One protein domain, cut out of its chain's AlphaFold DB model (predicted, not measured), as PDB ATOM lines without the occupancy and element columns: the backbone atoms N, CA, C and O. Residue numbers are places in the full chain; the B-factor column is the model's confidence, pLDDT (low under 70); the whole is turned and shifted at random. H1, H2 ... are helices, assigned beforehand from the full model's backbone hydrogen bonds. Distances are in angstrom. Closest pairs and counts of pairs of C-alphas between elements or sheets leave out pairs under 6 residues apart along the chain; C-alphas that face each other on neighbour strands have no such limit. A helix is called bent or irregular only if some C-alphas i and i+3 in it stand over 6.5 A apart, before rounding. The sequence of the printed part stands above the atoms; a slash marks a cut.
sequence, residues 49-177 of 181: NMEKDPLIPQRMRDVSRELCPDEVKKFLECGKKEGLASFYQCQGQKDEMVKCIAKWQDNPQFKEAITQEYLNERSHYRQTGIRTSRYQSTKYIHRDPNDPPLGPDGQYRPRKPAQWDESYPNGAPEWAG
ATOM      1  N   ASN A  49      23.052 110.087  63.361       89.56
ATOM      2  CA  ASN A  49      22.467 110.439  64.662       89.56
ATOM      3  C   ASN A  49      21.062 109.830  64.845       89.56
ATOM      4  O   ASN A  49      20.726 109.336  65.919       89.56
ATOM      5  N   MET A  50      20.271 109.772  63.766       89.62
ATOM      6  CA  MET A  50      18.939 109.148  63.770       89.62
ATOM      7  C   MET A  50      18.979 107.619  63.862       89.62
ATOM      8  O   MET A  50      17.978 106.990  64.181       89.62
ATOM      9  N   GLU A  51      20.118 106.995  63.591       92.44
ATOM     10  CA  GLU A  51      20.291 105.558  63.789       92.44
ATOM     11  C   GLU A  51      20.807 105.298  65.209       92.44
ATOM     12  O   GLU A  51      20.292 104.437  65.921       92.44
ATOM     13  N   LYS A  52      21.772 106.105  65.657       92.19
ATOM     14  CA  LYS A  52      22.426 105.978  66.959       92.19
ATOM     15  C   LYS A  52      21.479 106.204  68.143       92.19
ATOM     16  O   LYS A  52      21.523 105.410  69.081       92.19
ATOM     17  N   ASP A  53      20.637 107.240  68.100       88.62
ATOM     18  CA  ASP A  53      19.888 107.694  69.282       88.62
ATOM     19  C   ASP A  53      18.479 107.080  69.409       88.62
ATOM     20  O   ASP A  53      18.152 106.581  70.487       88.62
ATOM     21  N   PRO A  54      17.618 107.048  68.369       93.56
ATOM     22  CA  PRO A  54      16.309 106.408  68.500       93.56
ATOM     23  C   PRO A  54      16.305 104.940  68.050       93.56
ATOM     24  O   PRO A  54      15.660 104.113  68.698       93.56
ATOM     25  N   LEU A  55      17.019 104.587  66.972       93.06
ATOM     26  CA  LEU A  55      16.839 103.292  66.309       93.06
ATOM     27  C   LEU A  55      17.562 102.142  67.018       93.06
ATOM     28  O   LEU A  55      16.932 101.124  67.310       93.06
ATOM     29  N   ILE A  56      18.857 102.286  67.325       95.12
ATOM     30  CA  ILE A  56      19.607 101.246  68.048       95.12
ATOM     31  C   ILE A  56      18.997 100.991  69.439       95.12
ATOM     32  O   ILE A  56      18.704  99.830  69.737       95.12
ATOM     33  N   PRO A  57      18.676 102.009  70.266       94.94
ATOM     34  CA  PRO A  57      18.040 101.768  71.562       94.94
ATOM     35  C   PRO A  57      16.631 101.180  71.460       94.94
ATOM     36  O   PRO A  57      16.195 100.476  72.371       94.94
ATOM     37  N   GLN A  58      15.890 101.451  70.380       94.06
ATOM     38  CA  GLN A  58      14.623 100.764  70.116       94.06
ATOM     39  C   GLN A  58      14.853  99.275  69.841       94.06
ATOM     40  O   GLN A  58      14.233  98.445  70.501       94.06
ATOM     41  N   ARG A  59      15.795  98.930  68.955       94.31
ATOM     42  CA  ARG A  59      16.139  97.529  68.663       94.31
ATOM     43  C   ARG A  59      16.620  96.784  69.906       94.31
ATOM     44  O   ARG A  59      16.167  95.674  70.158       94.31
ATOM     45  N   MET A  60      17.459  97.415  70.728       95.06
ATOM     46  CA  MET A  60      17.889  96.860  72.017       95.06
ATOM     47  C   MET A  60      16.702  96.556  72.935       95.06
ATOM     48  O   MET A  60      16.652  95.487  73.541       95.06
ATOM     49  N   ARG A  61      15.721  97.463  73.031       93.81
ATOM     50  CA  ARG A  61      14.497  97.250  73.821       93.81
ATOM     51  C   ARG A  61      13.665  96.079  73.316       93.81
ATOM     52  O   ARG A  61      13.169  95.312  74.136       93.81
ATOM     53  N   ASP A  62      13.519  95.929  72.008       93.44
ATOM     54  CA  ASP A  62      12.732  94.833  71.445       93.44
ATOM     55  C   ASP A  62      13.416  93.483  71.669       93.44
ATOM     56  O   ASP A  62      12.807  92.569  72.220       93.44
ATOM     57  N   VAL A  63      14.709  93.388  71.350       93.94
ATOM     58  CA  VAL A  63      15.498  92.159  71.510       93.94
ATOM     59  C   VAL A  63      15.621  91.755  72.982       93.94
ATOM     60  O   VAL A  63      15.442  90.589  73.321       93.94
ATOM     61  N   SER A  64      15.874  92.704  73.886       94.12
ATOM     62  CA  SER A  64      15.968  92.414  75.328       94.12
ATOM     63  C   SER A  64      14.665  91.857  75.914       94.12
ATOM     64  O   SER A  64      14.712  91.036  76.827       94.12
ATOM     65  N   ARG A  65      13.498  92.235  75.371       91.81
ATOM     66  CA  ARG A  65      12.213  91.628  75.757       91.81
ATOM     67  C   ARG A  65      12.094  90.179  75.296       91.81
ATOM     68  O   ARG A  65      11.486  89.386  76.005       91.81
ATOM     69  N   GLU A  66      12.670  89.828  74.148       91.38
ATOM     70  CA  GLU A  66      12.708  88.438  73.675       91.38
ATOM     71  C   GLU A  66      13.646  87.560  74.500       91.38
ATOM     72  O   GLU A  66      13.361  86.384  74.700       91.38
ATOM     73  N   LEU A  67      14.747  88.132  74.993       92.75
ATOM     74  CA  LEU A  67      15.726  87.436  75.833       92.75
ATOM     75  C   LEU A  67      15.220  87.158  77.256       92.75
ATOM     76  O   LEU A  67      15.766  86.293  77.934       92.75
ATOM     77  N   CYS A  68      14.178  87.863  77.702       93.50
ATOM     78  CA  CYS A  68      13.585  87.733  79.034       93.50
ATOM     79  C   CYS A  68      12.127  87.213  78.968       93.50
ATOM     80  O   CYS A  68      11.222  87.890  79.472       93.50
ATOM     81  N   PRO A  69      11.848  86.044  78.349       91.69
ATOM     82  CA  PRO A  69      10.477  85.597  78.088       91.69
ATOM     83  C   PRO A  69       9.701  85.275  79.371       91.69
ATOM     84  O   PRO A  69       8.511  85.582  79.453       91.69
ATOM     85  N   ASP A  70      10.361  84.710  80.384       93.56
ATOM     86  CA  ASP A  70       9.724  84.312  81.645       93.56
ATOM     87  C   ASP A  70       9.226  85.523  82.437       93.56
ATOM     88  O   ASP A  70       8.093  85.553  82.922       93.56
ATOM     89  N   GLU A  71      10.042  86.569  82.490       93.69
ATOM     90  CA  GLU A  71       9.758  87.770  83.274       93.69
ATOM     91  C   GLU A  71       8.659  88.590  82.599       93.69
ATOM     92  O   GLU A  71       7.723  89.063  83.250       93.69
ATOM     93  N   VAL A  72       8.718  88.676  81.266       92.69
ATOM     94  CA  VAL A  72       7.652  89.267  80.453       92.69
ATOM     95  C   VAL A  72       6.353  88.480  80.631       92.69
ATOM     96  O   VAL A  72       5.296  89.083  80.816       92.69
ATOM     97  N   LYS A  73       6.402  87.144  80.640       94.50
ATOM     98  CA  LYS A  73       5.218  86.300  80.834       94.50
ATOM     99  C   LYS A  73       4.590  86.502  82.213       94.50
ATOM    100  O   LYS A  73       3.385  86.731  82.277       94.50
ATOM    101  N   LYS A  74       5.379  86.513  83.294       94.25
ATOM    102  CA  LYS A  74       4.893  86.793  84.662       94.25
ATOM    103  C   LYS A  74       4.221  88.161  84.757       94.25
ATOM    104  O   LYS A  74       3.141  88.285  85.337       94.25
ATOM    105  N   PHE A  75       4.832  89.186  84.160       93.38
ATOM    106  CA  PHE A  75       4.256  90.528  84.132       93.38
ATOM    107  C   PHE A  75       2.935  90.564  83.348       93.38
ATOM    108  O   PHE A  75       1.951  91.126  83.829       93.38
ATOM    109  N   LEU A  76       2.872  89.915  82.181       92.31
ATOM    110  CA  LEU A  76       1.649  89.825  81.379       92.31
ATOM    111  C   LEU A  76       0.539  89.035  82.084       92.31
ATOM    112  O   LEU A  76      -0.630  89.397  81.975       92.31
ATOM    113  N   GLU A  77       0.875  87.965  82.802       94.88
ATOM    114  CA  GLU A  77      -0.085  87.184  83.587       94.88
ATOM    115  C   GLU A  77      -0.649  87.986  84.760       94.88
ATOM    116  O   GLU A  77      -1.859  87.960  84.978       94.88
ATOM    117  N   CYS A  78       0.191  88.743  85.470       93.44
ATOM    118  CA  CYS A  78      -0.269  89.667  86.506       93.44
ATOM    119  C   CYS A  78      -1.168  90.762  85.907       93.44
ATOM    120  O   CYS A  78      -2.279  90.989  86.384       93.44
ATOM    121  N   GLY A  79      -0.743  91.342  84.778       91.50
ATOM    122  CA  GLY A  79      -1.495  92.356  84.038       91.50
ATOM    123  C   GLY A  79      -2.898  91.905  83.624       91.50
ATOM    124  O   GLY A  79      -3.866  92.659  83.714       91.50
ATOM    125  N   LYS A  80      -3.021  90.644  83.196       93.19
ATOM    126  CA  LYS A  80      -4.302  90.034  82.815       93.19
ATOM    127  C   LYS A  80      -5.231  89.787  84.006       93.19
ATOM    128  O   LYS A  80      -6.441  89.807  83.808       93.19
ATOM    129  N   LYS A  81      -4.693  89.533  85.205       93.06
ATOM    130  CA  LYS A  81      -5.483  89.264  86.419       93.06
ATOM    131  C   LYS A  81      -5.991  90.548  87.073       93.06
ATOM    132  O   LYS A  81      -7.169  90.639  87.392       93.06
ATOM    133  N   GLU A  82      -5.114  91.535  87.229       90.00
ATOM    134  CA  GLU A  82      -5.395  92.767  87.984       90.00
ATOM    135  C   GLU A  82      -5.997  93.888  87.113       90.00
ATOM    136  O   GLU A  82      -6.538  94.874  87.621       90.00
ATOM    137  N   GLY A  83      -5.907  93.771  85.782       89.06
ATOM    138  CA  GLY A  83      -6.461  94.751  84.848       89.06
ATOM    139  C   GLY A  83      -5.856  96.143  85.061       89.06
ATOM    140  O   GLY A  83      -4.645  96.330  84.948       89.06
ATOM    141  N   LEU A  84      -6.684  97.137  85.390       87.06
ATOM    142  CA  LEU A  84      -6.223  98.511  85.642       87.06
ATOM    143  C   LEU A  84      -5.403  98.650  86.938       87.06
ATOM    144  O   LEU A  84      -4.570  99.551  87.034       87.06
ATOM    145  N   ALA A  85      -5.579  97.750  87.913       88.31
ATOM    146  CA  ALA A  85      -4.838  97.786  89.179       88.31
ATOM    147  C   ALA A  85      -3.373  97.318  89.042       88.31
ATOM    148  O   ALA A  85      -2.576  97.483  89.970       88.31
ATOM    149  N   SER A  86      -2.985  96.806  87.870       84.62
ATOM    150  CA  SER A  86      -1.653  96.251  87.594       84.62
ATOM    151  C   SER A  86      -0.498  97.220  87.854       84.62
ATOM    152  O   SER A  86       0.596  96.789  88.201       84.62
ATOM    153  N   PHE A  87      -0.711  98.534  87.723       85.19
ATOM    154  CA  PHE A  87       0.336  99.526  88.000       85.19
ATOM    155  C   PHE A  87       0.784  99.532  89.473       85.19
ATOM    156  O   PHE A  87       1.947  99.816  89.766       85.19
ATOM    157  N   TYR A  88      -0.128  99.207  90.390       88.88
ATOM    158  CA  TYR A  88       0.148  99.150  91.823       88.88
ATOM    159  C   TYR A  88       0.459  97.724  92.276       88.88
ATOM    160  O   TYR A  88       1.426  97.515  92.999       88.88
ATOM    161  N   GLN A  89      -0.315  96.742  91.806       90.44
ATOM    162  CA  GLN A  89      -0.202  95.362  92.285       90.44
ATOM    163  C   GLN A  89       0.921  94.563  91.611       90.44
ATOM    164  O   GLN A  89       1.505  93.684  92.237       90.44
ATOM    165  N   CYS A  90       1.285  94.887  90.363       93.69
ATOM    166  CA  CYS A  90       2.299  94.143  89.602       93.69
ATOM    167  C   CYS A  90       3.695  94.792  89.631       93.69
ATOM    168  O   CYS A  90       4.499  94.587  88.715       93.69
ATOM    169  N   GLN A  91       3.993  95.617  90.644       92.06
ATOM    170  CA  GLN A  91       5.277  96.324  90.750       92.06
ATOM    171  C   GLN A  91       6.457  95.358  90.894       92.06
ATOM    172  O   GLN A  91       7.473  95.544  90.232       92.06
ATOM    173  N   GLY A  92       6.295  94.274  91.661       93.50
ATOM    174  CA  GLY A  92       7.340  93.260  91.825       93.50
ATOM    175  C   GLY A  92       7.726  92.591  90.501       93.50
ATOM    176  O   GLY A  92       8.896  92.590  90.125       93.50
ATOM    177  N   GLN A  93       6.738  92.101  89.742       93.25
ATOM    178  CA  GLN A  93       6.973  91.460  88.439       93.25
ATOM    179  C   GLN A  93       7.525  92.460  87.415       93.25
ATOM    180  O   GLN A  93       8.369  92.112  86.589       93.25
ATOM    181  N   LYS A  94       7.074  93.721  87.470       93.19
ATOM    182  CA  LYS A  94       7.618  94.799  86.639       93.19
ATOM    183  C   LYS A  94       9.102  95.023  86.930       93.19
ATOM    184  O   LYS A  94       9.880  95.125  85.986       93.19
ATOM    185  N   ASP A  95       9.494  95.099  88.196       95.06
ATOM    186  CA  ASP A  95      10.881  95.360  88.580       95.06
ATOM    187  C   ASP A  95      11.803  94.201  88.196       95.06
ATOM    188  O   ASP A  95      12.922  94.434  87.745       95.06
ATOM    189  N   GLU A  96      11.340  92.954  88.310       95.25
ATOM    190  CA  GLU A  96      12.064  91.780  87.806       95.25
ATOM    191  C   GLU A  96      12.296  91.859  86.291       95.25
ATOM    192  O   GLU A  96      13.428  91.703  85.825       95.25
ATOM    193  N   MET A  97      11.253  92.193  85.526       94.81
ATOM    194  CA  MET A  97      11.349  92.380  84.076       94.81
ATOM    195  C   MET A  97      12.310  93.518  83.710       94.81
ATOM    196  O   MET A  97      13.169  93.347  82.845       94.81
ATOM    197  N   VAL A  98      12.202  94.670  84.377       94.88
ATOM    198  CA  VAL A  98      13.089  95.820  84.140       94.88
ATOM    199  C   VAL A  98      14.535  95.466  84.474       94.88
ATOM    200  O   VAL A  98      15.424  95.793  83.694       94.88
ATOM    201  N   LYS A  99      14.786  94.743  85.573       96.38
ATOM    202  CA  LYS A  99      16.130  94.271  85.939       96.38
ATOM    203  C   LYS A  99      16.718  93.340  84.882       96.38
ATOM    204  O   LYS A  99      17.900  93.461  84.578       96.38
ATOM    205  N   CYS A 100      15.926  92.426  84.320       95.44
ATOM    206  CA  CYS A 100      16.397  91.543  83.250       95.44
ATOM    207  C   CYS A 100      16.772  92.340  81.992       95.44
ATOM    208  O   CYS A 100      17.864  92.178  81.451       95.44
ATOM    209  N   ILE A 101      15.903  93.264  81.576       94.88
ATOM    210  CA  ILE A 101      16.119  94.107  80.396       94.88
ATOM    211  C   ILE A 101      17.340  95.026  80.569       94.88
ATOM    212  O   ILE A 101      18.153  95.135  79.651       94.88
ATOM    213  N   ALA A 102      17.493  95.653  81.738       95.19
ATOM    214  CA  ALA A 102      18.598  96.564  82.032       95.19
ATOM    215  C   ALA A 102      19.961  95.866  81.926       95.19
ATOM    216  O   ALA A 102      20.859  96.389  81.276       95.19
ATOM    217  N   LYS A 103      20.088  94.632  82.441       95.06
ATOM    218  CA  LYS A 103      21.328  93.838  82.335       95.06
ATOM    219  C   LYS A 103      21.825  93.692  80.895       95.06
ATOM    220  O   LYS A 103      23.027  93.743  80.657       95.06
ATOM    221  N   TRP A 104      20.912  93.504  79.943       94.44
ATOM    222  CA  TRP A 104      21.263  93.416  78.525       94.44
ATOM    223  C   TRP A 104      21.572  94.784  77.928       94.44
ATOM    224  O   TRP A 104      22.530  94.919  77.177       94.44
ATOM    225  N   GLN A 105      20.786  95.805  78.269       92.25
ATOM    226  CA  GLN A 105      20.963  97.150  77.719       92.25
ATOM    227  C   GLN A 105      22.257  97.829  78.176       92.25
ATOM    228  O   GLN A 105      22.847  98.574  77.395       92.25
ATOM    229  N   ASP A 106      22.710  97.530  79.390       94.19
ATOM    230  CA  ASP A 106      23.961  98.046  79.944       94.19
ATOM    231  C   ASP A 106      25.197  97.329  79.368       94.19
ATOM    232  O   ASP A 106      26.319  97.818  79.513       94.19
ATOM    233  N   ASN A 107      25.021  96.189  78.686       94.44
ATOM    234  CA  ASN A 107      26.125  95.442  78.093       94.44
ATOM    235  C   ASN A 107      26.599  96.097  76.770       94.44
ATOM    236  O   ASN A 107      25.845  96.126  75.789       94.44
ATOM    237  N   PRO A 108      27.859  96.573  76.679       94.94
ATOM    238  CA  PRO A 108      28.379  97.189  75.458       94.94
ATOM    239  C   PRO A 108      28.480  96.202  74.286       94.94
ATOM    240  O   PRO A 108      28.165  96.577  73.159       94.94
ATOM    241  N   GLN A 109      28.814  94.933  74.542       93.88
ATOM    242  CA  GLN A 109      28.910  93.900  73.499       93.88
ATOM    243  C   GLN A 109      27.546  93.645  72.849       93.88
ATOM    244  O   GLN A 109      27.436  93.480  71.636       93.88
ATOM    245  N   PHE A 110      26.476  93.683  73.647       95.00
ATOM    246  CA  PHE A 110      25.109  93.552  73.146       95.00
ATOM    247  C   PHE A 110      24.731  94.714  72.222       95.00
ATOM    248  O   PHE A 110      24.170  94.507  71.143       95.00
ATOM    249  N   LYS A 111      25.081  95.944  72.614       95.06
ATOM    250  CA  LYS A 111      24.868  97.135  71.787       95.06
ATOM    251  C   LYS A 111      25.644  97.052  70.473       95.06
ATOM    252  O   LYS A 111      25.099  97.407  69.428       95.06
ATOM    253  N   GLU A 112      26.885  96.582  70.510       94.31
ATOM    254  CA  GLU A 112      27.706  96.376  69.316       94.31
ATOM    255  C   GLU A 112      27.089  95.321  68.397       94.31
ATOM    256  O   GLU A 112      26.888  95.600  67.219       94.31
ATOM    257  N   ALA A 113      26.679  94.167  68.927       94.25
ATOM    258  CA  ALA A 113      26.049  93.102  68.148       94.25
ATOM    259  C   ALA A 113      24.753  93.563  67.452       94.25
ATOM    260  O   ALA A 113      24.570  93.318  66.260       94.25
ATOM    261  N   ILE A 114      23.887  94.310  68.149       95.25
ATOM    262  CA  ILE A 114      22.674  94.902  67.552       95.25
ATOM    263  C   ILE A 114      23.015  95.976  66.518       95.25
ATOM    264  O   ILE A 114      22.328  96.114  65.503       95.25
ATOM    265  N   THR A 115      24.078  96.740  66.755       95.00
ATOM    266  CA  THR A 115      24.556  97.733  65.792       95.00
ATOM    267  C   THR A 115      25.051  97.054  64.518       95.00
ATOM    268  O   THR A 115      24.675  97.475  63.426       95.00
ATOM    269  N   GLN A 116      25.820  95.970  64.636       94.25
ATOM    270  CA  GLN A 116      26.270  95.182  63.489       94.25
ATOM    271  C   GLN A 116      25.097  94.533  62.752       94.25
ATOM    272  O   GLN A 116      25.052  94.591  61.527       94.25
ATOM    273  N   GLU A 117      24.111  93.991  63.476       94.00
ATOM    274  CA  GLU A 117      22.874  93.476  62.881       94.00
ATOM    275  C   GLU A 117      22.184  94.541  62.021       94.00
ATOM    276  O   GLU A 117      21.842  94.295  60.866       94.00
ATOM    277  N   TYR A 118      22.014  95.747  62.565       94.81
ATOM    278  CA  TYR A 118      21.386  96.848  61.848       94.81
ATOM    279  C   TYR A 118      22.187  97.284  60.614       94.81
ATOM    280  O   TYR A 118      21.612  97.467  59.539       94.81
ATOM    281  N   LEU A 119      23.505  97.441  60.754       94.88
ATOM    282  CA  LEU A 119      24.378  97.813  59.642       94.88
ATOM    283  C   LEU A 119      24.321  96.771  58.528       94.88
ATOM    284  O   LEU A 119      24.197  97.137  57.363       94.88
ATOM    285  N   ASN A 120      24.317  95.490  58.881       94.56
ATOM    286  CA  ASN A 120      24.221  94.399  57.923       94.56
ATOM    287  C   ASN A 120      22.864  94.374  57.207       94.56
ATOM    288  O   ASN A 120      22.816  94.190  55.994       94.56
ATOM    289  N   GLU A 121      21.757  94.629  57.909       94.69
ATOM    290  CA  GLU A 121      20.446  94.802  57.266       94.69
ATOM    291  C   GLU A 121      20.418  95.993  56.305       94.69
ATOM    292  O   GLU A 121      19.811  95.918  55.235       94.69
ATOM    293  N   ARG A 122      21.063  97.101  56.682       94.75
ATOM    294  CA  ARG A 122      21.152  98.307  55.856       94.75
ATOM    295  C   ARG A 122      21.981  98.050  54.600       94.75
ATOM    296  O   ARG A 122      21.542  98.407  53.509       94.75
ATOM    297  N   SER A 123      23.142  97.417  54.741       94.44
ATOM    298  CA  SER A 123      24.004  97.020  53.627       94.44
ATOM    299  C   SER A 123      23.304  96.023  52.709       94.44
ATOM    300  O   SER A 123      23.328  96.201  51.492       94.44
ATOM    301  N   HIS A 124      22.588  95.049  53.281       95.00
ATOM    302  CA  HIS A 124      21.762  94.114  52.525       95.00
ATOM    303  C   HIS A 124      20.722  94.853  51.682       95.00
ATOM    304  O   HIS A 124      20.703  94.704  50.465       95.00
ATOM    305  N   TYR A 125      19.925  95.726  52.303       95.31
ATOM    306  CA  TYR A 125      18.908  96.510  51.603       95.31
ATOM    307  C   TYR A 125      19.501  97.383  50.488       95.31
ATOM    308  O   TYR A 125      18.935  97.468  49.403       95.31
ATOM    309  N   ARG A 126      20.660  98.009  50.716       94.12
ATOM    310  CA  ARG A 126      21.344  98.821  49.697       94.12
ATOM    311  C   ARG A 126      21.865  97.995  48.520       94.12
ATOM    312  O   ARG A 126      21.928  98.506  47.403       94.12
ATOM    313  N   GLN A 127      22.238  96.740  48.765       93.31
ATOM    314  CA  GLN A 127      22.757  95.833  47.747       93.31
ATOM    315  C   GLN A 127      21.644  95.128  46.958       93.31
ATOM    316  O   GLN A 127      21.743  95.036  45.739       93.31
ATOM    317  N   THR A 128      20.606  94.632  47.636       94.00
ATOM    318  CA  THR A 128      19.568  93.763  47.048       94.00
ATOM    319  C   THR A 128      18.221  94.454  46.861       94.00
ATOM    320  O   THR A 128      17.392  93.986  46.088       94.00
ATOM    321  N   GLY A 129      17.972  95.563  47.564       93.44
ATOM    322  CA  GLY A 129      16.668  96.226  47.619       93.44
ATOM    323  C   GLY A 129      15.660  95.525  48.537       93.44
ATOM    324  O   GLY A 129      14.535  96.001  48.693       93.44
ATOM    325  N   ILE A 130      16.044  94.414  49.173       94.31
ATOM    326  CA  ILE A 130      15.161  93.607  50.016       94.31
ATOM    327  C   ILE A 130      15.200  94.153  51.442       94.31
ATOM    328  O   ILE A 130      16.242  94.208  52.100       94.31
ATOM    329  N   ARG A 131      14.044  94.596  51.941       92.81
ATOM    330  CA  ARG A 131      13.927  95.144  53.295       92.81
ATOM    331  C   ARG A 131      13.651  94.031  54.302       92.81
ATOM    332  O   ARG A 131      12.671  93.304  54.182       92.81
ATOM    333  N   THR A 132      14.432  94.002  55.378       93.25
ATOM    334  CA  THR A 132      14.130  93.152  56.538       93.25
ATOM    335  C   THR A 132      13.068  93.825  57.404       93.25
ATOM    336  O   THR A 132      13.307  94.883  57.991       93.25
ATOM    337  N   SER A 133      11.871  93.236  57.477       91.19
ATOM    338  CA  SER A 133      10.838  93.718  58.395       91.19
ATOM    339  C   SER A 133      11.043  93.136  59.793       91.19
ATOM    340  O   SER A 133      11.200  91.929  59.956       91.19
ATOM    341  N   ARG A 134      11.010  94.000  60.812       89.75
ATOM    342  CA  ARG A 134      10.997  93.608  62.234       89.75
ATOM    343  C   ARG A 134       9.609  93.656  62.857       89.75
ATOM    344  O   ARG A 134       9.407  93.117  63.938       89.75
ATOM    345  N   TYR A 135       8.659  94.273  62.163       88.62
ATOM    346  CA  TYR A 135       7.307  94.476  62.649       88.62
ATOM    347  C   TYR A 135       6.302  94.076  61.576       88.62
ATOM    348  O   TYR A 135       6.405  94.486  60.419       88.62
ATOM    349  N   GLN A 136       5.307  93.291  61.964       89.38
ATOM    350  CA  GLN A 136       4.127  93.045  61.151       89.38
ATOM    351  C   GLN A 136       3.004  93.926  61.702       89.38
ATOM    352  O   GLN A 136       2.440  93.643  62.762       89.38
ATOM    353  N   SER A 137       2.708  95.027  61.003       87.75
ATOM    354  CA  SER A 137       1.865  96.107  61.534       87.75
ATOM    355  C   SER A 137       2.454  96.655  62.847       87.75
ATOM    356  O   SER A 137       3.561  97.186  62.837       87.75
ATOM    357  N   THR A 138       1.771  96.498  63.980       85.31
ATOM    358  CA  THR A 138       2.226  96.947  65.307       85.31
ATOM    359  C   THR A 138       2.931  95.865  66.126       85.31
ATOM    360  O   THR A 138       3.420  96.147  67.219       85.31
ATOM    361  N   LYS A 139       2.981  94.620  65.637       87.44
ATOM    362  CA  LYS A 139       3.535  93.482  66.381       87.44
ATOM    363  C   LYS A 139       4.982  93.235  65.984       87.44
ATOM    364  O   LYS A 139       5.286  93.158  64.797       87.44
ATOM    365  N   TYR A 140       5.855  93.087  66.974       89.38
ATOM    366  CA  TYR A 140       7.238  92.683  66.751       89.38
ATOM    367  C   TYR A 140       7.294  91.219  66.283       89.38
ATOM    368  O   TYR A 140       6.572  90.367  66.806       89.38
ATOM    369  N   ILE A 141       8.115  90.940  65.269       91.00
ATOM    370  CA  ILE A 141       8.256  89.607  64.680       91.00
ATOM    371  C   ILE A 141       9.277  88.819  65.492       91.00
ATOM    372  O   ILE A 141      10.484  89.077  65.402       91.00
ATOM    373  N   HIS A 142       8.766  87.837  66.232       88.50
ATOM    374  CA  HIS A 142       9.585  86.961  67.049       88.50
ATOM    375  C   HIS A 142      10.593  86.153  66.232       88.50
ATOM    376  O   HIS A 142      10.371  85.854  65.054       88.50
ATOM    377  N   ARG A 143      11.729  85.835  66.856       87.00
ATOM    378  CA  ARG A 143      12.742  84.955  66.261       87.00
ATOM    379  C   ARG A 143      12.177  83.545  66.036       87.00
ATOM    380  O   ARG A 143      11.286  83.106  66.762       87.00
ATOM    381  N   ASP A 144      12.683  82.860  65.012       85.94
ATOM    382  CA  ASP A 144      12.334  81.463  64.745       85.94
ATOM    383  C   ASP A 144      12.782  80.586  65.932       85.94
ATOM    384  O   ASP A 144      13.918  80.749  66.386       85.94
ATOM    385  N   PRO A 145      11.945  79.659  66.436       84.38
ATOM    386  CA  PRO A 145      12.328  78.738  67.509       84.38
ATOM    387  C   PRO A 145      13.600  77.920  67.235       84.38
ATOM    388  O   PRO A 145      14.257  77.493  68.180       84.38
ATOM    389  N   ASN A 146      13.948  77.696  65.965       85.56
ATOM    390  CA  ASN A 146      15.125  76.929  65.556       85.56
ATOM    391  C   ASN A 146      16.428  77.752  65.548       85.56
ATOM    392  O   ASN A 146      17.505  77.167  65.445       85.56
ATOM    393  N   ASP A 147      16.357  79.083  65.654       83.44
ATOM    394  CA  ASP A 147      17.529  79.963  65.727       83.44
ATOM    395  C   ASP A 147      17.599  80.625  67.113       83.44
ATOM    396  O   ASP A 147      16.998  81.686  67.324       83.44
ATOM    397  N   PRO A 148      18.295  80.004  68.088       87.44
ATOM    398  CA  PRO A 148      18.349  80.518  69.446       87.44
ATOM    399  C   PRO A 148      19.021  81.900  69.483       87.44
ATOM    400  O   PRO A 148      19.985  82.156  68.758       87.44
ATOM    401  N   PRO A 149      18.539  82.818  70.340       89.12
ATOM    402  CA  PRO A 149      19.039  84.186  70.356       89.12
ATOM    403  C   PRO A 149      20.426  84.340  70.992       89.12
ATOM    404  O   PRO A 149      21.089  85.355  70.762       89.12
ATOM    405  N   LEU A 150      20.858  83.349  71.774       91.81
ATOM    406  CA  LEU A 150      22.147  83.322  72.454       91.81
ATOM    407  C   LEU A 150      23.054  82.264  71.826       91.81
ATOM    408  O   LEU A 150      22.607  81.156  71.523       91.81
ATOM    409  N   GLY A 151      24.322  82.620  71.642       88.25
ATOM    410  CA  GLY A 151      25.374  81.693  71.245       88.25
ATOM    411  C   GLY A 151      25.780  80.740  72.378       88.25
ATOM    412  O   GLY A 151      25.333  80.888  73.520       88.25
ATOM    413  N   PRO A 152      26.654  79.759  72.093       87.75
ATOM    414  CA  PRO A 152      27.197  78.846  73.109       87.75
ATOM    415  C   PRO A 152      28.027  79.567  74.184       87.75
ATOM    416  O   PRO A 152      28.198  79.061  75.288       87.75
ATOM    417  N   ASP A 153      28.527  80.755  73.865       87.31
ATOM    418  CA  ASP A 153      29.252  81.672  74.740       87.31
ATOM    419  C   ASP A 153      28.333  82.552  75.606       87.31
ATOM    420  O   ASP A 153      28.813  83.334  76.425       87.31
ATOM    421  N   GLY A 154      27.012  82.441  75.435       87.69
ATOM    422  CA  GLY A 154      26.026  83.273  76.122       87.69
ATOM    423  C   GLY A 154      25.932  84.702  75.580       87.69
ATOM    424  O   GLY A 154      25.228  85.523  76.172       87.69
ATOM    425  N   GLN A 155      26.604  85.015  74.467       90.44
ATOM    426  CA  GLN A 155      26.504  86.321  73.816       90.44
ATOM    427  C   GLN A 155      25.315  86.373  72.857       90.44
ATOM    428  O   GLN A 155      24.817  85.354  72.374       90.44
ATOM    429  N   TYR A 156      24.848  87.587  72.569       92.31
ATOM    430  CA  TYR A 156      23.764  87.786  71.616       92.31
ATOM    431  C   TYR A 156      24.230  87.523  70.187       92.31
ATOM    432  O   TYR A 156      25.187  88.139  69.714       92.31
ATOM    433  N   ARG A 157      23.503  86.655  69.481       91.81
ATOM    434  CA  ARG A 157      23.764  86.339  68.079       91.81
ATOM    435  C   ARG A 157      22.916  87.228  67.160       91.81
ATOM    436  O   ARG A 157      21.687  87.081  67.185       91.81
ATOM    437  N   PRO A 158      23.520  88.070  66.300       92.00
ATOM    438  CA  PRO A 158      22.793  88.862  65.310       92.00
ATOM    439  C   PRO A 158      21.896  88.008  64.413       92.00
ATOM    440  O   PRO A 158      22.263  86.902  64.007       92.00
ATOM    441  N   ARG A 159      20.717  88.523  64.072       91.19
ATOM    442  CA  ARG A 159      19.815  87.871  63.114       91.19
ATOM    443  C   ARG A 159      20.322  88.042  61.681       91.19
ATOM    444  O   ARG A 159      20.892  89.078  61.325       91.19
ATOM    445  N   LYS A 160      20.057  87.039  60.842       91.38
ATOM    446  CA  LYS A 160      20.240  87.149  59.390       91.38
ATOM    447  C   LYS A 160      19.207  88.130  58.794       91.38
ATOM    448  O   LYS A 160      18.052  88.130  59.243       91.38
ATOM    449  N   PRO A 161      19.586  88.946  57.795       92.94
ATOM    450  CA  PRO A 161      18.638  89.709  56.984       92.94
ATOM    451  C   PRO A 161      17.628  88.806  56.255       92.94
ATOM    452  O   PRO A 161      17.838  87.602  56.099       92.94
ATOM    453  N   ALA A 162      16.519  89.388  55.801       91.62
ATOM    454  CA  ALA A 162      15.514  88.672  55.015       91.62
ATOM    455  C   ALA A 162      16.125  88.087  53.730       91.62
ATOM    456  O   ALA A 162      16.900  88.761  53.066       91.62
ATOM    457  N   GLN A 163      15.765  86.845  53.382       91.56
ATOM    458  CA  GLN A 163      16.238  86.163  52.163       91.56
ATOM    459  C   GLN A 163      17.772  86.111  52.031       91.56
ATOM    460  O   GLN A 163      18.311  86.123  50.924       91.56
ATOM    461  N   TRP A 164      18.488  86.043  53.162       90.19
ATOM    462  CA  TRP A 164      19.952  86.015  53.188       90.19
ATOM    463  C   TRP A 164      20.541  84.880  52.348       90.19
ATOM    464  O   TRP A 164      21.353  85.128  51.460       90.19
ATOM    465  N   ASP A 165      20.100  83.647  52.604       90.62
ATOM    466  CA  ASP A 165      20.664  82.455  51.965       90.62
ATOM    467  C   ASP A 165      20.340  82.412  50.450       90.62
ATOM    468  O   ASP A 165      21.137  81.916  49.659       90.62
ATOM    469  N   GLU A 166      19.216  83.008  50.026       92.25
ATOM    470  CA  GLU A 166      18.837  83.171  48.609       92.25
ATOM    471  C   GLU A 166      19.654  84.265  47.908       92.25
ATOM    472  O   GLU A 166      20.012  84.136  46.739       92.25
ATOM    473  N   SER A 167      19.952  85.352  48.623       90.56
ATOM    474  CA  SER A 167      20.660  86.512  48.076       90.56
ATOM    475  C   SER A 167      22.164  86.280  47.932       90.56
ATOM    476  O   SER A 167      22.803  86.909  47.089       90.56
ATOM    477  N   TYR A 168      22.735  85.387  48.748       91.12
ATOM    478  CA  TYR A 168      24.176  85.129  48.808       91.12
ATOM    479  C   TYR A 168      24.517  83.629  48.737       91.12
ATOM    480  O   TYR A 168      25.155  83.098  49.649       91.12
ATOM    481  N   PRO A 169      24.166  82.928  47.639       89.06
ATOM    482  CA  PRO A 169      24.426  81.490  47.504       89.06
ATOM    483  C   PRO A 169      25.925  81.152  47.437       89.06
ATOM    484  O   PRO A 169      26.331  80.053  47.798       89.06
ATOM    485  N   ASN A 170      26.756  82.106  46.999       86.94
ATOM    486  CA  ASN A 170      28.202  81.934  46.821       86.94
ATOM    487  C   ASN A 170      29.025  82.366  48.052       86.94
ATOM    488  O   ASN A 170      30.252  82.414  47.974       86.94
ATOM    489  N   GLY A 171      28.367  82.695  49.169       84.19
ATOM    490  CA  GLY A 171      29.007  83.144  50.406       84.19
ATOM    491  C   GLY A 171      28.718  84.603  50.764       84.19
ATOM    492  O   GLY A 171      28.242  85.391  49.947       84.19
ATOM    493  N   ALA A 172      28.992  84.947  52.024       88.00
ATOM    494  CA  ALA A 172      28.700  86.261  52.587       88.00
ATOM    495  C   ALA A 172      29.532  87.382  51.920       88.00
ATOM    496  O   ALA A 172      30.718  87.183  51.644       88.00
ATOM    497  N   PRO A 173      28.944  88.571  51.690       89.00
ATOM    498  CA  PRO A 173      29.658  89.725  51.153       89.00
ATOM    499  C   PRO A 173      30.665  90.287  52.168       89.00
ATOM    500  O   PRO A 173      30.493  90.123  53.375       89.00
ATOM    501  N   GLU A 174      31.685  91.006  51.691       87.44
ATOM    502  CA  GLU A 174      32.792  91.520  52.523       87.44
ATOM    503  C   GLU A 174      32.314  92.323  53.739       87.44
ATOM    504  O   GLU A 174      32.823  92.158  54.848       87.44
ATOM    505  N   TRP A 175      31.281  93.149  53.562       87.56
ATOM    506  CA  TRP A 175      30.731  93.979  54.630       87.56
ATOM    507  C   TRP A 175      30.049  93.175  55.749       87.56
ATOM    508  O   TRP A 175      29.847  93.716  56.835       87.56
ATOM    509  N   ALA A 176      29.663  91.918  55.517       86.94
ATOM    510  CA  ALA A 176      29.011  91.088  56.530       86.94
ATOM    511  C   ALA A 176      30.015  90.461  57.512       86.94
ATOM    512  O   ALA A 176      29.620  90.024  58.597       86.94
ATOM    513  N   GLY A 177      31.302  90.443  57.145       82.88
ATOM    514  CA  GLY A 177      32.362  89.810  57.922       82.88
ATOM    515  C   GLY A 177      32.071  88.335  58.213       82.88
ATOM    516  O   GLY A 177      31.470  87.624  57.406       82.88
TER     517      GLY A 177
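This is residues 49 to 177 of the 181 residues of the protein "COX assembly mitochondrial protein" of Tigriopus californicus (UniProt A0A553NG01). H3 and H4 follow each other along the long axis with a corner between them, and H1 crosses both near that corner; H2 folds back on H3 as a helical hairpin at one end of the domain. At the other end, a long link without a named element, residues 129 to 163, leaves H4, loops away and returns to the short H5 near the end of H4. The printed part has 129 residues with five named helices, in the order H1, H2, H3, H4, H5, and no named strand; its class is all helix, and the helix packing is mostly crossed, with helices that touch at steep tilts. The whole is only just loose, close to compact, with a radius of gyration of the C-alphas of 17.0 A, and elongated, with spans of 54 by 33 by 30 A.

H4, residues 108 to 128, touches H1, residues 49 to 67, with residues 111 to 118 alone, and H1 touches H4 with residues 56 to 60 alone. Their closest C-alphas, those of Ile 56 and Thr 115, are 6.5 A apart. The two run opposite ways at a steep tilt of 68 degrees, only just short of about perpendicular. H1 also touches H3, residues 91 to 105, with residues 60 to 65 alone; the closest C-alphas, those of Ser 64 and Ile 101, are 5.3 A apart, at a steep tilt of 57 degrees, opposite ways. H3 and H2, residues 69 to 89, form a helical hairpin at a steep tilt of 40 degrees, opposite ways, in which residues 71 to 78 of H2 alone touch H3; the closest C-alphas, those of Glu 71 and Met 97, are 4.9 A apart. H3 and H4 are close but not clearly touching, with the C-alphas of Trp 104 and Phe 110 closest at 6.6 A. H5, residues 164 to 167, is close to H4 but not clearly touching it, with the C-alphas of Thr 128 and Ser 167 closest at 7.4 A; it is apart from H1, H2 and H3. In H4 every O i to N i+4 pair is within hydrogen-bond range, against 12 of 15 in H1, 12 of 17 in H2 and 10 of 11 in H3, while H5 is too short for such a pair.

H4 is 29.9 A long from first to last C-alpha, beginning at C-alpha 108 (28.379, 97.189, 75.458). H1 is 26.4 A long, beginning at C-alpha 49 (22.467, 110.439, 64.662), with a kink of 32 degrees near residue 56; it is only just irregular, C-alphas 53 and 56 being 6.6 A apart. H2 is 20.3 A long and irregular, with C-alphas 81 and 84 9.3 A apart and a kink of 125 degrees near residue 82. H3 is 20.4 A long, and H5, 5.2 A long, ends at C-alpha 167 (20.660, 86.512, 48.076).

The two C-alphas farthest apart, those of Ala 85 and Asn 170, are 56.0 A apart. The printed part has no cut. The links H1 to H2, H2 to H3 and H3 to H4 are tight, and the link H4 to H5, 35 residues, is long; in it residues 135 to 136 pair antiparallel with residues 139 to 140. The mean pLDDT of the printed part is 91.7, and no printed residue is under 70.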